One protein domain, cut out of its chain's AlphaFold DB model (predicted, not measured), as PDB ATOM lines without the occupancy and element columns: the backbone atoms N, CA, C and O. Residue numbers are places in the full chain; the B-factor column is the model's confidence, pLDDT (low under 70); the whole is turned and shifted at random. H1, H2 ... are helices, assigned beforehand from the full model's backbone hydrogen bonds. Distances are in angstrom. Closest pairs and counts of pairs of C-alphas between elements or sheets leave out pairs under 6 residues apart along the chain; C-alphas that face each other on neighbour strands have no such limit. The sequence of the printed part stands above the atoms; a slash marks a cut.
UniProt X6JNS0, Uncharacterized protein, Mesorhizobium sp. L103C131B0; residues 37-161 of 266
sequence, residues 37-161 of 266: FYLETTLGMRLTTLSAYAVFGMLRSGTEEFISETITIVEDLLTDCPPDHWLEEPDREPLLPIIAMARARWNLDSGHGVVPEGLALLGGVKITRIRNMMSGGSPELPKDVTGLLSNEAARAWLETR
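This is residues 37 to 161 of the 266 residues of an uncharacterized protein of Mesorhizobium sp. L103C131B0 (UniProt X6JNS0). One helix, H4, runs through the middle, with H2 and H3 packed on it toward one end of the longest axis and the short helix H5 crossing it toward the other, where H7 meets the last residues of H4, 107 to 108, at a corner with its own first residue, Asn 151. H1, at the start of H2, makes one tip of that axis, H6 and the long link of residues 134 to 150 lie toward the other tip, and residues 84 to 89 stick out of the body. The printed part has 125 residues with seven named helices, H1 to H7 in order along the chain, and no named strand; the class is all helix. It is compact, with a radius of gyration of the C-alphas of 15.2 A and spans of 51 by 36 by 25 A.

H1, residues 37 to 40, and H2, residues 42 to 56, touch only at the corner; their closest C-alphas, of Tyr 38 and Gly 44, are 3.7 A apart. H2, with residues 46 to 50 alone, touches H3, residues 64 to 80; they are only just about perpendicular at 71 degrees, and their closest C-alphas, of Leu 50 and Ile 67, are 6.5 A apart. H4, residues 95 to 109, is the hub and touches four helices. H2 touches it with residues 50 to 55 alone, at a steep tilt of 62 degrees, the same way; the closest C-alphas, of Ala 54 and Ala 102, are 4.2 A apart. H3 and H4 form a helical hairpin at a steep tilt of 41 degrees, opposite ways, with the closest C-alphas, of Ile 71 and Arg 103, 6.7 A apart. H5, residues 116 to 122, touches H4 about perpendicular at 84 degrees; the closest C-alphas, of Ala 100 and Gly 118, are 4.9 A apart. H6, residues 127 to 133, touches H5, with the closest C-alphas, of Ala 120 and Ile 127, 5.2 A apart. H7, residues 151 to 159, touches residues 107 to 108 of H4 alone, with the closest C-alphas, of Leu 108 and Asn 151, 5.8 A apart. H6 and H7 are apart. The helix packing is mostly crossed, with no touching pair that is given a tilt at a shallow one. In H2 to H7 every O i to N i+4 pair is within hydrogen-bond range; H1 is too short for such a pair, and its one O i to N i+3 pair is not within range.

H1 begins at C-alpha 37, (145.928, 107.867, 134.396). H2 is 21.0 A long, H3 24.5 A and H4 20.8 A from first to last C-alpha; H4 begins at C-alpha 95, (150.466, 111.877, 121.512). H7 is 12.3 A long and ends at C-alpha 159, (168.554, 127.578, 117.197).

The two C-alphas farthest apart, of Glu 40 and Gly 137, are 52.1 A from each other. The printed part has no cut. The links from H3 to H4, 14 residues, and from H6 to H7, 17 residues, are long. Mean pLDDT of the printed part is 86.4; residues 37 to 40, 85 to 88 and 90 to 92 are under 70.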
ATOM      1  N   PHE A  37     145.039 108.617 135.293       63.50
ATOM      2  CA  PHE A  37     145.928 107.867 134.396       63.50
ATOM      3  C   PHE A  37     147.321 108.492 134.264       63.50
ATOM      4  O   PHE A  37     148.326 107.804 134.419       63.50
ATOM      5  N   TYR A  38     147.403 109.803 134.041       61.94
ATOM      6  CA  TYR A  38     148.676 110.501 133.840       61.94
ATOM      7  C   TYR A  38     149.553 110.608 135.096       61.94
ATOM      8  O   TYR A  38     150.768 110.743 134.965       61.94
ATOM      9  N   LEU A  39     148.961 110.538 136.290       66.00
ATOM     10  CA  LEU A  39     149.653 110.735 137.565       66.00
ATOM     11  C   LEU A  39     149.901 109.423 138.315       66.00
ATOM     12  O   LEU A  39     150.877 109.317 139.055       66.00
ATOM     13  N   GLU A  40     149.058 108.416 138.102       68.50
ATOM     14  CA  GLU A  40     149.069 107.182 138.889       68.50
ATOM     15  C   GLU A  40     149.576 105.960 138.115       68.50
ATOM     16  O   GLU A  40     150.018 104.987 138.734       68.50
ATOM     17  N   THR A  41     149.559 106.001 136.777       71.00
ATOM     18  CA  THR A  41     150.064 104.900 135.944       71.00
ATOM     19  C   THR A  41     151.530 105.094 135.578       71.00
ATOM     20  O   THR A  41     152.008 106.212 135.358       71.00
ATOM     21  N   THR A  42     152.259 103.984 135.447       76.19
ATOM     22  CA  THR A  42     153.672 104.009 135.042       76.19
ATOM     23  C   THR A  42     153.829 104.607 133.645       76.19
ATOM     24  O   THR A  42     154.740 105.402 133.407       76.19
ATOM     25  N   LEU A  43     152.915 104.275 132.726       75.44
ATOM     26  CA  LEU A  43     152.907 104.848 131.381       75.44
ATOM     27  C   LEU A  43     152.522 106.332 131.393       75.44
ATOM     28  O   LEU A  43     153.145 107.115 130.687       75.44
ATOM     29  N   GLY A  44     151.563 106.746 132.217       76.81
ATOM     30  CA  GLY A  44     151.171 108.147 132.366       76.81
ATOM     31  C   GLY A  44     152.322 109.046 132.823       76.81
ATOM     32  O   GLY A  44     152.590 110.079 132.203       76.81
ATOM     33  N   MET A  45     153.074 108.613 133.838       80.12
ATOM     34  CA  MET A  45     154.271 109.325 134.301       80.12
ATOM     35  C   MET A  45     155.381 109.345 133.240       80.12
ATOM     36  O   MET A  45     156.028 110.379 133.033       80.12
ATOM     37  N   ARG A  46     155.584 108.223 132.534       85.12
ATOM     38  CA  ARG A  46     156.509 108.121 131.392       85.12
ATOM     39  C   ARG A  46     156.147 109.124 130.295       85.12
ATOM     40  O   ARG A  46     157.002 109.904 129.887       85.12
ATOM     41  N   LEU A  47     154.880 109.175 129.882       84.00
ATOM     42  CA  LEU A  47     154.384 110.093 128.853       84.00
ATOM     43  C   LEU A  47     154.468 111.558 129.287       84.00
ATOM     44  O   LEU A  47     154.821 112.414 128.478       84.00
ATOM     45  N   THR A  48     154.201 111.859 130.557       85.06
ATOM     46  CA  THR A  48     154.350 113.216 131.108       85.06
ATOM     47  C   THR A  48     155.806 113.678 131.039       85.06
ATOM     48  O   THR A  48     156.094 114.765 130.537       85.06
ATOM     49  N   THR A  49     156.737 112.823 131.468       86.88
ATOM     50  CA  THR A  49     158.182 113.098 131.406       86.88
ATOM     51  C   THR A  49     158.647 113.258 129.956       86.88
ATOM     52  O   THR A  49     159.357 114.208 129.628       86.88
ATOM     53  N   LEU A  50     158.178 112.381 129.065       90.00
ATOM     54  CA  LEU A  50     158.469 112.439 127.637       90.00
ATOM     55  C   LEU A  50     157.944 113.729 126.991       90.00
ATOM     56  O   LEU A  50     158.637 114.332 126.179       90.00
ATOM     57  N   SER A  51     156.748 114.177 127.376       89.62
ATOM     58  CA  SER A  51     156.144 115.419 126.881       89.62
ATOM     59  C   SER A  51     156.958 116.642 127.298       89.62
ATOM     60  O   SER A  51     157.219 117.520 126.475       89.62
ATOM     61  N   ALA A  52     157.405 116.681 128.558       89.81
ATOM     62  CA  ALA A  52     158.261 117.750 129.061       89.81
ATOM     63  C   ALA A  52     159.597 117.811 128.305       89.81
ATOM     64  O   ALA A  52     160.039 118.891 127.902       89.81
ATOM     65  N   TYR A  53     160.197 116.649 128.043       92.75
ATOM     66  CA  TYR A  53     161.397 116.541 127.224       92.75
ATOM     67  C   TYR A  53     161.151 117.009 125.781       92.75
ATOM     68  O   TYR A  53     161.855 117.886 125.287       92.75
ATOM     69  N   ALA A  54     160.118 116.490 125.118       92.69
ATOM     70  CA  ALA A  54     159.815 116.777 123.718       92.69
ATOM     71  C   ALA A  54     159.580 118.271 123.458       92.69
ATOM     72  O   ALA A  54     160.191 118.857 122.557       92.69
ATOM     73  N   VAL A  55     158.706 118.886 124.262       90.56
ATOM     74  CA  VAL A  55     158.222 120.255 124.052       90.56
ATOM     75  C   VAL A  55     159.187 121.281 124.639       90.56
ATOM     76  O   VAL A  55     159.517 122.257 123.968       90.56
ATOM     77  N   PHE A  56     159.665 121.057 125.864       90.56
ATOM     78  CA  PHE A  56     160.431 122.060 126.606       90.56
ATOM     79  C   PHE A  56     161.931 121.772 126.679       90.56
ATOM     80  O   PHE A  56     162.668 122.586 127.225       90.56
ATOM     81  N   GLY A  57     162.397 120.635 126.155       90.06
ATOM     82  CA  GLY A  57     163.803 120.245 126.259       90.06
ATOM     83  C   GLY A  57     164.230 119.899 127.688       90.06
ATOM     84  O   GLY A  57     165.418 119.930 127.990       90.06
ATOM     85  N   MET A  58     163.291 119.591 128.588       88.94
ATOM     86  CA  MET A  58     163.614 119.265 129.978       88.94
ATOM     87  C   MET A  58     164.126 117.828 130.082       88.94
ATOM     88  O   MET A  58     163.336 116.886 130.034       88.94
ATOM     89  N   LEU A  59     165.439 117.660 130.243       87.25
ATOM     90  CA  LEU A  59     166.076 116.362 130.449       87.25
ATOM     91  C   LEU A  59     166.735 116.334 131.828       87.25
ATOM     92  O   LEU A  59     167.779 116.939 132.055       87.25
ATOM     93  N   ARG A  60     166.123 115.622 132.777       81.19
ATOM     94  CA  ARG A  60     166.709 115.467 134.111       81.19
ATOM     95  C   ARG A  60     167.959 114.591 134.011       81.19
ATOM     96  O   ARG A  60     167.886 113.493 133.463       81.19
ATOM     97  N   SER A  61     169.072 115.030 134.593       78.62
ATOM     98  CA  SER A  61     170.308 114.240 134.598       78.62
ATOM     99  C   SER A  61     170.072 112.843 135.191       78.62
ATOM    100  O   SER A  61     169.450 112.715 136.253       78.62
ATOM    101  N   GLY A  62     170.557 111.802 134.513       80.38
ATOM    102  CA  GLY A  62     170.363 110.402 134.909       80.38
ATOM    103  C   GLY A  62     169.036 109.786 134.448       80.38
ATOM    104  O   GLY A  62     168.693 108.693 134.893       80.38
ATOM    105  N   THR A  63     168.268 110.474 133.594       84.44
ATOM    106  CA  THR A  63     167.025 109.947 132.990       84.44
ATOM    107  C   THR A  63     167.150 109.672 131.491       84.44
ATOM    108  O   THR A  63     166.162 109.349 130.842       84.44
ATOM    109  N   GLU A  64     168.355 109.748 130.930       88.25
ATOM    110  CA  GLU A  64     168.630 109.554 129.505       88.25
ATOM    111  C   GLU A  64     168.185 108.165 129.031       88.25
ATOM    112  O   GLU A  64     167.450 108.037 128.051       88.25
ATOM    113  N   GLU A  65     168.564 107.122 129.777       88.31
ATOM    114  CA  GLU A  65     168.154 105.744 129.496       88.31
ATOM    115  C   GLU A  65     166.635 105.582 129.611       88.31
ATOM    116  O   GLU A  65     166.011 104.972 128.747       88.31
ATOM    117  N   PHE A  66     166.019 106.215 130.614       87.69
ATOM    118  CA  PHE A  66     164.570 106.198 130.803       87.69
ATOM    119  C   PHE A  66     163.821 106.868 129.645       87.69
ATOM    120  O   PHE A  66     162.800 106.344 129.199       87.69
ATOM    121  N   ILE A  67     164.309 108.003 129.134       90.44
ATOM    122  CA  ILE A  67     163.732 108.675 127.963       90.44
ATOM    123  C   ILE A  67     163.875 107.791 126.728       90.44
ATOM    124  O   ILE A  67     162.877 107.537 126.055       90.44
ATOM    125  N   SER A  68     165.078 107.282 126.453       91.69
ATOM    126  CA  SER A  68     165.321 106.417 125.295       91.69
ATOM    127  C   SER A  68     164.456 105.157 125.331       91.69
ATOM    128  O   SER A  68     163.833 104.814 124.328       91.69
ATOM    129  N   GLU A  69     164.388 104.483 126.482       90.62
ATOM    130  CA  GLU A  69     163.546 103.305 126.700       90.62
ATOM    131  C   GLU A  69     162.067 103.649 126.498       90.62
ATOM    132  O   GLU A  69     161.351 102.939 125.797       90.62
ATOM    133  N   THR A  70     161.611 104.773 127.059       89.88
ATOM    134  CA  THR A  70     160.217 105.213 126.930       89.88
ATOM    135  C   THR A  70     159.843 105.493 125.477       89.88
ATOM    136  O   THR A  70     158.759 105.093 125.062       89.88
ATOM    137  N   ILE A  71     160.712 106.142 124.692       92.06
ATOM    138  CA  ILE A  71     160.443 106.374 123.264       92.06
ATOM    139  C   ILE A  71     160.263 105.034 122.547       92.06
ATOM    140  O   ILE A  71     159.276 104.866 121.840       92.06
ATOM    141  N   THR A  72     161.167 104.074 122.769       90.50
ATOM    142  CA  THR A  72     161.085 102.744 122.149       90.50
ATOM    143  C   THR A  72     159.806 102.008 122.545       90.50
ATOM    144  O   THR A  72     159.076 101.569 121.667       90.50
ATOM    145  N   ILE A  73     159.473 101.951 123.841       85.88
ATOM    146  CA  ILE A  73     158.245 101.296 124.327       85.88
ATOM    147  C   ILE A  73     157.004 101.872 123.642       85.88
ATOM    148  O   ILE A  73     156.105 101.134 123.243       85.88
ATOM    149  N   VAL A  74     156.928 103.199 123.531       84.62
ATOM    150  CA  VAL A  74     155.755 103.852 122.952       84.62
ATOM    151  C   VAL A  74     155.720 103.674 121.429       84.62
ATOM    152  O   VAL A  74     154.646 103.456 120.881       84.62
ATOM    153  N   GLU A  75     156.857 103.714 120.734       87.56
ATOM    154  CA  GLU A  75     156.924 103.428 119.291       87.56
ATOM    155  C   GLU A  75     156.550 101.975 118.961       87.56
ATOM    156  O   GLU A  75     155.792 101.744 118.014       87.56
ATOM    157  N   ASP A  76     157.010 101.013 119.761       84.88
ATOM    158  CA  ASP A  76     156.636  99.602 119.632       84.88
ATOM    159  C   ASP A  76     155.126  99.435 119.855       84.88
ATOM    160  O   ASP A  76     154.435  98.830 119.034       84.88
ATOM    161  N   LEU A  77     154.574 100.081 120.890       80.19
ATOM    162  CA  LEU A  77     153.133 100.091 121.151       80.19
ATOM    163  C   LEU A  77     152.331 100.664 119.974       80.19
ATOM    164  O   LEU A  77     151.290 100.116 119.619       80.19
ATOM    165  N   LEU A  78     152.787 101.765 119.372       80.62
ATOM    166  CA  LEU A  78     152.121 102.364 118.213       80.62
ATOM    167  C   LEU A  78     152.235 101.504 116.951       80.62
ATOM    168  O   LEU A  78     151.362 101.572 116.087       80.62
ATOM    169  N   THR A  79     153.295 100.706 116.844       83.25
ATOM    170  CA  THR A  79     153.485  99.755 115.745       83.25
ATOM    171  C   THR A  79     152.542  98.565 115.892       83.25
ATOM    172  O   THR A  79     151.854  98.203 114.937       83.25
ATOM    173  N   ASP A  80     152.457  97.996 117.094       76.81
ATOM    174  CA  ASP A  80     151.588  96.858 117.403       76.81
ATOM    175  C   ASP A  80     150.106  97.250 117.461       76.81
ATOM    176  O   ASP A  80     149.217  96.452 117.144       76.81
ATOM    177  N   CYS A  81     149.824  98.494 117.847       74.19
ATOM    178  CA  CYS A  81     148.487  99.054 117.931       74.19
ATOM    179  C   CYS A  81     148.405 100.387 117.169       74.19
ATOM    180  O   CYS A  81     148.448 101.458 117.786       74.19
ATOM    181  N   PRO A  82     148.244 100.348 115.831       76.56
ATOM    182  CA  PRO A  82     148.175 101.559 115.028       76.56
ATOM    183  C   PRO A  82     147.058 102.505 115.503       76.56
ATOM    184  O   PRO A  82     145.923 102.050 115.687       76.56
ATOM    185  N   PRO A  83     147.346 103.811 115.676       73.56
ATOM    186  CA  PRO A  83     146.410 104.799 116.219       73.56
ATOM    187  C   PRO A  83     145.063 104.831 115.503       73.56
ATOM    188  O   PRO A  83     144.026 104.921 116.152       73.56
ATOM    189  N   ASP A  84     145.070 104.670 114.179       74.38
ATOM    190  CA  ASP A  84     143.876 104.683 113.322       74.38
ATOM    191  C   ASP A  84     142.835 103.619 113.706       74.38
ATOM    192  O   ASP A  84     141.667 103.701 113.327       74.38
ATOM    193  N   HIS A  85     143.238 102.589 114.454       69.44
ATOM    194  CA  HIS A  85     142.340 101.531 114.899       69.44
ATOM    195  C   HIS A  85     141.624 101.838 116.218       69.44
ATOM    196  O   HIS A  85     140.625 101.179 116.533       69.44
ATOM    197  N   TRP A  86     142.116 102.800 117.001       66.81
ATOM    198  CA  TRP A  86     141.616 103.049 118.355       66.81
ATOM    199  C   TRP A  86     141.441 104.524 118.736       66.81
ATOM    200  O   TRP A  86     140.778 104.770 119.754       66.81
ATOM    201  N   LEU A  87     141.948 105.460 117.931       67.06
ATOM    202  CA  LEU A  87     141.672 106.894 117.987       67.06
ATOM    203  C   LEU A  87     140.603 107.262 116.956       67.06
ATOM    204  O   LEU A  87     140.712 106.912 115.785       67.06
ATOM    205  N   GLU A  88     139.568 107.976 117.396       67.62
ATOM    206  CA  GLU A  88     138.514 108.472 116.500       67.62
ATOM    207  C   GLU A  88     139.017 109.631 115.628       67.62
ATOM    208  O   GLU A  88     138.680 109.713 114.450       67.62
ATOM    209  N   GLU A  89     139.863 110.497 116.196       72.00
ATOM    210  CA  GLU A  89     140.461 111.652 115.519       72.00
ATOM    211  C   GLU A  89     141.977 111.703 115.812       72.00
ATOM    212  O   GLU A  89     142.427 112.546 116.592       72.00
ATOM    213  N   PRO A  90     142.789 110.805 115.216       63.12
ATOM    214  CA  PRO A  90     144.225 110.696 115.506       63.12
ATOM    215  C   PRO A  90     144.995 112.002 115.263       63.12
ATOM    216  O   PRO A  90     145.929 112.315 115.997       63.12
ATOM    217  N   ASP A  91     144.552 112.814 114.299       65.88
ATOM    218  CA  ASP A  91     145.148 114.118 113.982       65.88
ATOM    219  C   ASP A  91     144.948 115.183 115.076       65.88
ATOM    220  O   ASP A  91     145.613 116.222 115.061       65.88
ATOM    221  N   ARG A  92     144.017 114.968 116.013       63.97
ATOM    222  CA  ARG A  92     143.740 115.898 117.121       63.97
ATOM    223  C   ARG A  92     144.382 115.475 118.433       63.97
ATOM    224  O   ARG A  92     144.373 116.257 119.382       63.97
ATOM    225  N   GLU A  93     144.946 114.276 118.480       70.12
ATOM    226  CA  GLU A  93     145.570 113.731 119.675       70.12
ATOM    227  C   GLU A  93     147.040 114.164 119.756       70.12
ATOM    228  O   GLU A  93     147.817 113.937 118.824       70.12
ATOM    229  N   PRO A  94     147.477 114.777 120.873       73.75
ATOM    230  CA  PRO A  94     148.825 115.328 120.986       73.75
ATOM    231  C   PRO A  94     149.912 114.247 121.077       73.75
ATOM    232  O   PRO A  94     151.094 114.560 120.946       73.75
ATOM    233  N   LEU A  95     149.536 112.978 121.273       79.94
ATOM    234  CA  LEU A  95     150.466 111.877 121.512       79.94
ATOM    235  C   LEU A  95     151.427 111.638 120.335       79.94
ATOM    236  O   LEU A  95     152.637 111.569 120.549       79.94
ATOM    237  N   LEU A  96     150.920 111.551 119.099       84.62
ATOM    238  CA  LEU A  96     151.762 111.276 117.923       84.62
ATOM    239  C   LEU A  96     152.769 112.406 117.653       84.62
ATOM    240  O   LEU A  96     153.958 112.107 117.491       84.62
ATOM    241  N   PRO A  97     152.365 113.696 117.677       89.31
ATOM    242  CA  PRO A  97     153.318 114.798 117.615       89.31
ATOM    243  C   PRO A  97     154.365 114.768 118.733       89.31
ATOM    244  O   PRO A  97     155.544 114.966 118.452       89.31
ATOM    245  N   ILE A  98     153.964 114.486 119.981       90.31
ATOM    246  CA  ILE A  98     154.885 114.439 121.128       90.31
ATOM    247  C   ILE A  98     155.968 113.379 120.919       90.31
ATOM    248  O   ILE A  98     157.143 113.665 121.136       90.31
ATOM    249  N   ILE A  99     155.602 112.179 120.464       90.88
ATOM    250  CA  ILE A  99     156.562 111.087 120.247       90.88
ATOM    251  C   ILE A  99     157.519 111.430 119.105       90.88
ATOM    252  O   ILE A  99     158.732 111.291 119.257       90.88
ATOM    253  N   ALA A 100     157.003 111.955 117.990       93.00
ATOM    254  CA  ALA A 100     157.835 112.376 116.864       93.00
ATOM    255  C   ALA A 100     158.808 113.506 117.252       93.00
ATOM    256  O   ALA A 100     159.974 113.488 116.847       93.00
ATOM    257  N   MET A 101     158.360 114.463 118.072       94.50
ATOM    258  CA  MET A 101     159.215 115.504 118.651       94.50
ATOM    259  C   MET A 101     160.265 114.913 119.593       94.50
ATOM    260  O   MET A 101     161.437 115.268 119.485       94.50
ATOM    261  N   ALA A 102     159.873 113.996 120.484       94.94
ATOM    262  CA  ALA A 102     160.777 113.350 121.429       94.94
ATOM    263  C   ALA A 102     161.875 112.556 120.715       94.94
ATOM    264  O   ALA A 102     163.049 112.717 121.037       94.94
ATOM    265  N   ARG A 103     161.518 111.755 119.702       95.56
ATOM    266  CA  ARG A 103     162.475 110.994 118.889       95.56
ATOM    267  C   ARG A 103     163.424 111.915 118.124       95.56
ATOM    268  O   ARG A 103     164.630 111.684 118.128       95.56
ATOM    269  N   ALA A 104     162.912 112.977 117.499       95.38
ATOM    270  CA  ALA A 104     163.756 113.947 116.802       95.38
ATOM    271  C   ALA A 104     164.721 114.665 117.751       95.38
ATOM    272  O   ALA A 104     165.894 114.828 117.419       95.38
ATOM    273  N   ARG A 105     164.252 115.045 118.942       95.19
ATOM    274  CA  ARG A 105     165.083 115.660 119.979       95.19
ATOM    275  C   ARG A 105     166.130 114.689 120.521       95.19
ATOM    276  O   ARG A 105     167.293 115.061 120.611       95.19
ATOM    277  N   TRP A 106     165.763 113.433 120.761       95.50
ATOM    278  CA  TRP A 106     166.707 112.391 121.165       95.50
ATOM    279  C   TRP A 106     167.807 112.184 120.126       95.50
ATOM    280  O   TRP A 106     168.984 112.085 120.473       95.50
ATOM    281  N   ASN A 107     167.445 112.181 118.840       94.62
ATOM    282  CA  ASN A 107     168.422 112.112 117.760       94.62
ATOM    283  C   ASN A 107     169.324 113.348 117.743       94.62
ATOM    284  O   ASN A 107     170.533 113.185 117.595       94.62
ATOM    285  N   LEU A 108     168.771 114.552 117.947       93.69
ATOM    286  CA  LEU A 108     169.562 115.775 118.099       93.69
ATOM    287  C   LEU A 108     170.594 115.608 119.217       93.69
ATOM    288  O   LEU A 108     171.794 115.680 118.942       93.69
ATOM    289  N   ASP A 109     170.141 115.314 120.431       92.44
ATOM    290  CA  ASP A 109     170.969 115.215 121.638       92.44
ATOM    291  C   ASP A 109     172.008 114.085 121.559       92.44
ATOM    292  O   ASP A 109     173.126 114.238 122.042       92.44
ATOM    293  N   SER A 110     171.679 112.990 120.869       91.12
ATOM    294  CA  SER A 110     172.571 111.838 120.677       91.12
ATOM    295  C   SER A 110     173.485 111.945 119.446       91.12
ATOM    296  O   SER A 110     174.246 111.021 119.173       91.12
ATOM    297  N   GLY A 111     173.401 113.028 118.666       91.75
ATOM    298  CA  GLY A 111     174.237 113.229 117.474       91.75
ATOM    299  C   GLY A 111     173.804 112.447 116.222       91.75
ATOM    300  O   GLY A 111     174.562 112.374 115.255       91.75
ATOM    301  N   HIS A 112     172.599 111.876 116.203       93.62
ATOM    302  CA  HIS A 112     172.057 111.116 115.073       93.62
ATOM    303  C   HIS A 112     171.286 111.998 114.080       93.62
ATOM    304  O   HIS A 112     170.828 113.095 114.413       93.62
ATOM    305  N   GLY A 113     171.108 111.493 112.857       93.75
ATOM    306  CA  GLY A 113     170.281 112.130 111.836       93.75
ATOM    307  C   GLY A 113     168.822 112.299 112.270       93.75
ATOM    308  O   GLY A 113     168.263 111.480 113.004       93.75
ATOM    309  N   VAL A 114     168.187 113.378 111.813       95.69
ATOM    310  CA  VAL A 114     166.837 113.769 112.246       95.69
ATOM    311  C   VAL A 114     165.813 113.491 111.147       95.69
ATOM    312  O   VAL A 114     166.047 113.739 109.963       95.69
ATOM    313  N   VAL A 115     164.647 112.975 111.533       94.25
ATOM    314  CA  VAL A 115     163.534 112.730 110.608       94.25
ATOM    315  C   VAL A 115     162.838 114.065 110.265       94.25
ATOM    316  O   VAL A 115     162.569 114.851 111.180       94.25
ATOM    317  N   PRO A 116     162.519 114.353 108.984       94.38
ATOM    318  CA  PRO A 116     161.918 115.628 108.570       94.38
ATOM    319  C   PRO A 116     160.612 115.984 109.282       94.38
ATOM    320  O   PRO A 116     160.383 117.149 109.601       94.38
ATOM    321  N   GLU A 117     159.768 114.987 109.533       94.50
ATOM    322  CA  GLU A 117     158.507 115.093 110.261       94.50
ATOM    323  C   GLU A 117     158.732 115.656 111.671       94.50
ATOM    324  O   GLU A 117     158.107 116.647 112.050       94.50
ATOM    325  N   GLY A 118     159.678 115.089 112.422       94.12
ATOM    326  CA  GLY A 118     159.993 115.547 113.774       94.12
ATOM    327  C   GLY A 118     160.679 116.915 113.801       94.12
ATOM    328  O   GLY A 118     160.358 117.739 114.656       94.12
ATOM    329  N   LEU A 119     161.549 117.217 112.824       95.75
ATOM    330  CA  LEU A 119     162.146 118.554 112.703       95.75
ATOM    331  C   LEU A 119     161.084 119.630 112.424       95.75
ATOM    332  O   LEU A 119     161.145 120.723 112.984       95.75
ATOM    333  N   ALA A 120     160.103 119.319 111.573       95.88
ATOM    334  CA  ALA A 120     159.006 120.226 111.261       95.88
ATOM    335  C   ALA A 120     158.194 120.578 112.517       95.88
ATOM    336  O   ALA A 120     157.886 121.750 112.739       95.88
ATOM    337  N   LEU A 121     157.912 119.575 113.355       94.88
ATOM    338  CA  LEU A 121     157.201 119.751 114.620       94.88
ATOM    339  C   LEU A 121     158.005 120.594 115.620       94.88
ATOM    340  O   LEU A 121     157.475 121.573 116.138       94.88
ATOM    341  N   LEU A 122     159.289 120.280 115.833       94.69
ATOM    342  CA  LEU A 122     160.164 121.053 116.729       94.69
ATOM    343  C   LEU A 122     160.324 122.514 116.282       94.69
ATOM    344  O   LEU A 122     160.388 123.418 117.110       94.69
ATOM    345  N   GLY A 123     160.371 122.749 114.970       93.88
ATOM    346  CA  GLY A 123     160.485 124.087 114.395       93.88
ATOM    347  C   GLY A 123     159.157 124.818 114.190       93.88
ATOM    348  O   GLY A 123     159.170 125.917 113.637       93.88
ATOM    349  N   GLY A 124     158.015 124.224 114.561       93.19
ATOM    350  CA  GLY A 124     156.696 124.848 114.424       93.19
ATOM    351  C   GLY A 124     156.286 125.143 112.974       93.19
ATOM    352  O   GLY A 124     155.575 126.113 112.706       93.19
ATOM    353  N   VAL A 125     156.750 124.344 112.009       94.06
ATOM    354  CA  VAL A 125     156.483 124.539 110.576       94.06
ATOM    355  C   VAL A 125     155.822 123.316 109.953       94.06
ATOM    356  O   VAL A 125     155.920 122.195 110.436       94.06
ATOM    357  N   LYS A 126     155.163 123.511 108.808       94.19
ATOM    358  CA  LYS A 126     154.663 122.387 108.008       94.19
ATOM    359  C   LYS A 126     155.827 121.606 107.404       94.19
ATOM    360  O   LYS A 126     156.768 122.208 106.887       94.19
ATOM    361  N   ILE A 127     155.691 120.283 107.327       94.12
ATOM    362  CA  ILE A 127     156.699 119.400 106.724       94.12
ATOM    363  C   ILE A 127     157.099 119.791 105.295       94.12
ATOM    364  O   ILE A 127     158.259 119.661 104.912       94.12
ATOM    365  N   THR A 128     156.169 120.333 104.505       93.88
ATOM    366  CA  THR A 128     156.454 120.818 103.148       93.88
ATOM    367  C   THR A 128     157.581 121.853 103.133       93.88
ATOM    368  O   THR A 128     158.391 121.859 102.212       93.88
ATOM    369  N   ARG A 129     157.682 122.700 104.168       92.75
ATOM    370  CA  ARG A 129     158.761 123.687 104.288       92.75
ATOM    371  C   ARG A 129     160.119 123.010 104.470       92.75
ATOM    372  O   ARG A 129     161.056 123.379 103.772       92.75
ATOM    373  N   ILE A 130     160.192 121.991 105.328       94.38
ATOM    374  CA  ILE A 130     161.414 121.203 105.539       94.38
ATOM    375  C   ILE A 130     161.821 120.490 104.244       94.38
ATOM    376  O   ILE A 130     162.965 120.597 103.817       94.38
ATOM    377  N   ARG A 131     160.877 119.851 103.539       92.62
ATOM    378  CA  ARG A 131     161.161 119.168 102.260       92.62
ATOM    379  C   ARG A 131     161.699 120.116 101.183       92.62
ATOM    380  O   ARG A 131     162.577 119.726 100.411       92.62
ATOM    381  N   ASN A 132     161.222 121.360 101.151       92.19
ATOM    382  CA  ASN A 132     161.748 122.379 100.242       92.19
ATOM    383  C   ASN A 132     163.188 122.774 100.606       92.19
ATOM    384  O   ASN A 132     164.020 122.891  99.715       92.19
ATOM    385  N   MET A 133     163.495 122.914 101.899       90.94
ATOM    386  CA  MET A 133     164.842 123.227 102.407       90.94
ATOM    387  C   MET A 133     165.852 122.085 102.195       90.94
ATOM    388  O   MET A 133     167.054 122.330 102.117       90.94
ATOM    389  N   MET A 134     165.362 120.849 102.067       90.44
ATOM    390  CA  MET A 134     166.156 119.661 101.728       90.44
ATOM    391  C   MET A 134     166.480 119.538 100.234       90.44
ATOM    392  O   MET A 134     167.281 118.684  99.848       90.44
ATOM    393  N   SER A 135     165.821 120.321  99.380       85.25
ATOM    394  CA  SER A 135     165.887 120.184  97.925       85.25
ATOM    395  C   SER A 135     166.748 121.290  97.308       85.25
ATOM    396  O   SER A 135     166.695 122.438  97.736       85.25
ATOM    397  N   GLY A 136     167.514 120.967  96.262       78.12
ATOM    398  CA  GLY A 136     168.357 121.925  95.532       78.12
ATOM    399  C   GLY A 136     169.842 121.554  95.525       78.12
ATOM    400  O   GLY A 136     170.256 120.592  96.164       78.12
ATOM    401  N   GLY A 137     170.652 122.307  94.770       71.12
ATOM    402  CA  GLY A 137     172.100 122.064  94.641       71.12
ATOM    403  C   GLY A 137     172.928 122.473  95.868       71.12
ATOM    404  O   GLY A 137     174.073 122.054  96.007       71.12
ATOM    405  N   SER A 138     172.359 123.283  96.764       79.50
ATOM    406  CA  SER A 138     172.950 123.674  98.051       79.50
ATOM    407  C   SER A 138     171.827 123.786  99.087       79.50
ATOM    408  O   SER A 138     171.335 124.888  99.332       79.50
ATOM    409  N   PRO A 139     171.326 122.646  99.597       86.38
ATOM    410  CA  PRO A 139     170.199 122.632 100.519       86.38
ATOM    411  C   PRO A 139     170.588 123.264 101.858       86.38
ATOM    412  O   PRO A 139     171.669 123.003 102.381       86.38
ATOM    413  N   GLU A 140     169.685 124.066 102.421       87.94
ATOM    414  CA  GLU A 140     169.815 124.639 103.771       87.94
ATOM    415  C   GLU A 140     169.825 123.531 104.835       87.94
ATOM    416  O   GLU A 140     170.511 123.624 105.848       87.94
ATOM    417  N   LEU A 141     169.096 122.446 104.560       91.75
ATOM    418  CA  LEU A 141     168.990 121.266 105.407       91.75
ATOM    419  C   LEU A 141     169.489 120.022 104.644       91.75
ATOM    420  O   LEU A 141     168.678 119.261 104.104       91.75
ATOM    421  N   PRO A 142     170.818 119.815 104.538       92.81
ATOM    422  CA  PRO A 142     171.393 118.669 103.846       92.81
ATOM    423  C   PRO A 142     171.089 117.352 104.562       92.81
ATOM    424  O   PRO A 142     170.902 117.299 105.782       92.81
ATOM    425  N   LYS A 143     171.091 116.270 103.782       92.69
ATOM    426  CA  LYS A 143     170.997 114.913 104.315       92.69
ATOM    427  C   LYS A 143     172.355 114.408 104.801       92.69
ATOM    428  O   LYS A 143     173.385 114.776 104.240       92.69
ATOM    429  N   ASP A 144     172.342 113.551 105.810       89.56
ATOM    430  CA  ASP A 144     173.497 112.789 106.262       89.56
ATOM    431  C   ASP A 144     173.705 111.510 105.424       89.56
ATOM    432  O   ASP A 144     172.991 111.237 104.453       89.56
ATOM    433  N   VAL A 145     174.692 110.700 105.819       86.31
ATOM    434  CA  VAL A 145     175.029 109.426 105.160       86.31
ATOM    435  C   VAL A 145     173.921 108.371 105.244       86.31
ATOM    436  O   VAL A 145     173.916 107.435 104.448       86.31
ATOM    437  N   THR A 146     172.986 108.510 106.186       86.19
ATOM    438  CA  THR A 146     171.846 107.599 106.370       86.19
ATOM    439  C   THR A 146     170.633 108.014 105.535       86.19
ATOM    440  O   THR A 146     169.669 107.260 105.414       86.19
ATOM    441  N   GLY A 147     170.684 109.197 104.913       85.75
ATOM    442  CA  GLY A 147     169.584 109.777 104.148       85.75
ATOM    443  C   GLY A 147     168.596 110.590 104.993       85.75
ATOM    444  O   GLY A 147     167.631 111.120 104.429       85.75
ATOM    445  N   LEU A 148     168.846 110.720 106.300       91.81
ATOM    446  CA  LEU A 148     168.130 111.601 107.229       91.81
ATOM    447  C   LEU A 148     168.721 113.013 107.196       91.81
ATOM    448  O   LEU A 148     169.694 113.256 106.496       91.81
ATOM    449  N   LEU A 149     168.135 113.973 107.911       93.88
ATOM    450  CA  LEU A 149     168.684 115.329 108.010       93.88
ATOM    451  C   LEU A 149     169.951 115.342 108.863       93.88
ATOM    452  O   LEU A 149     169.963 114.752 109.941       93.88
ATOM    453  N   SER A 150     170.983 116.060 108.411       95.38
ATOM    454  CA  SER A 150     172.206 116.257 109.194       95.38
ATOM    455  C   SER A 150     171.883 116.854 110.562       95.38
ATOM    456  O   SER A 150     171.213 117.883 110.654       95.38
ATOM    457  N   ASN A 151     172.391 116.211 111.615       94.75
ATOM    458  CA  ASN A 151     172.224 116.644 113.000       94.75
ATOM    459  C   ASN A 151     172.698 118.093 113.205       94.75
ATOM    460  O   ASN A 151     171.989 118.904 113.797       94.75
ATOM    461  N   GLU A 152     173.866 118.426 112.651       93.31
ATOM    462  CA  GLU A 152     174.477 119.753 112.754       93.31
ATOM    463  C   GLU A 152     173.607 120.825 112.087       93.31
ATOM    464  O   GLU A 152     173.289 121.841 112.703       93.31
ATOM    465  N   ALA A 153     173.148 120.567 110.859       93.75
ATOM    466  CA  ALA A 153     172.304 121.509 110.130       93.75
ATOM    467  C   ALA A 153     170.922 121.670 110.780       93.75
ATOM    468  O   ALA A 153     170.408 122.783 110.877       93.75
ATOM    469  N   ALA A 154     170.330 120.572 111.259       95.56
ATOM    470  CA  ALA A 154     169.056 120.598 111.966       95.56
ATOM    471  C   ALA A 154     169.145 121.411 113.267       95.56
ATOM    472  O   ALA A 154     168.263 122.230 113.525       95.56
ATOM    473  N   ARG A 155     170.219 121.236 114.055       94.75
ATOM    474  CA  ARG A 155     170.457 122.011 115.281       94.75
ATOM    475  C   ARG A 155     170.642 123.496 114.973       94.75
ATOM    476  O   ARG A 155     169.913 124.311 115.531       94.75
ATOM    477  N   ALA A 156     171.537 123.835 114.043       93.75
ATOM    478  CA  ALA A 156     171.793 125.224 113.663       93.75
ATOM    479  C   ALA A 156     170.521 125.930 113.167       93.75
ATOM    480  O   ALA A 156     170.269 127.084 113.500       93.75
ATOM    481  N   TRP A 157     169.681 125.226 112.403       95.12
ATOM    482  CA  TRP A 157     168.402 125.759 111.944       95.12
ATOM    483  C   TRP A 157     167.412 125.981 113.097       95.12
ATOM    484  O   TRP A 157     166.794 127.047 113.168       95.12
ATOM    485  N   LEU A 158     167.279 125.019 114.016       94.88
ATOM    486  CA  LEU A 158     166.382 125.113 115.173       94.88
ATOM    487  C   LEU A 158     166.770 126.232 116.141       94.88
ATOM    488  O   LEU A 158     165.886 126.913 116.650       94.88
ATOM    489  N   GLU A 159     168.063 126.483 116.346       92.31
ATOM    490  CA  GLU A 159     168.554 127.578 117.197       92.31
ATOM    491  C   GLU A 159     168.106 128.965 116.709       92.31
ATOM    492  O   GLU A 159     168.015 129.906 117.492       92.31
ATOM    493  N   THR A 160     167.754 129.104 115.427       92.38
ATOM    494  CA  THR A 160     167.193 130.356 114.897       92.38
ATOM    495  C   THR A 160     165.705 130.545 115.210       92.38
ATOM    496  O   THR A 160     165.103 131.517 114.743       92.38
ATOM    497  N   ARG A 161     165.038 129.590 115.876       90.50
ATOM    498  CA  ARG A 161     163.577 129.555 116.059       90.50
ATOM    499  C   ARG A 161     163.178 129.896 117.487       90.50
ATOM    500  O   ARG A 161     163.531 129.191 118.419       90.50
TER     501      ARG A 161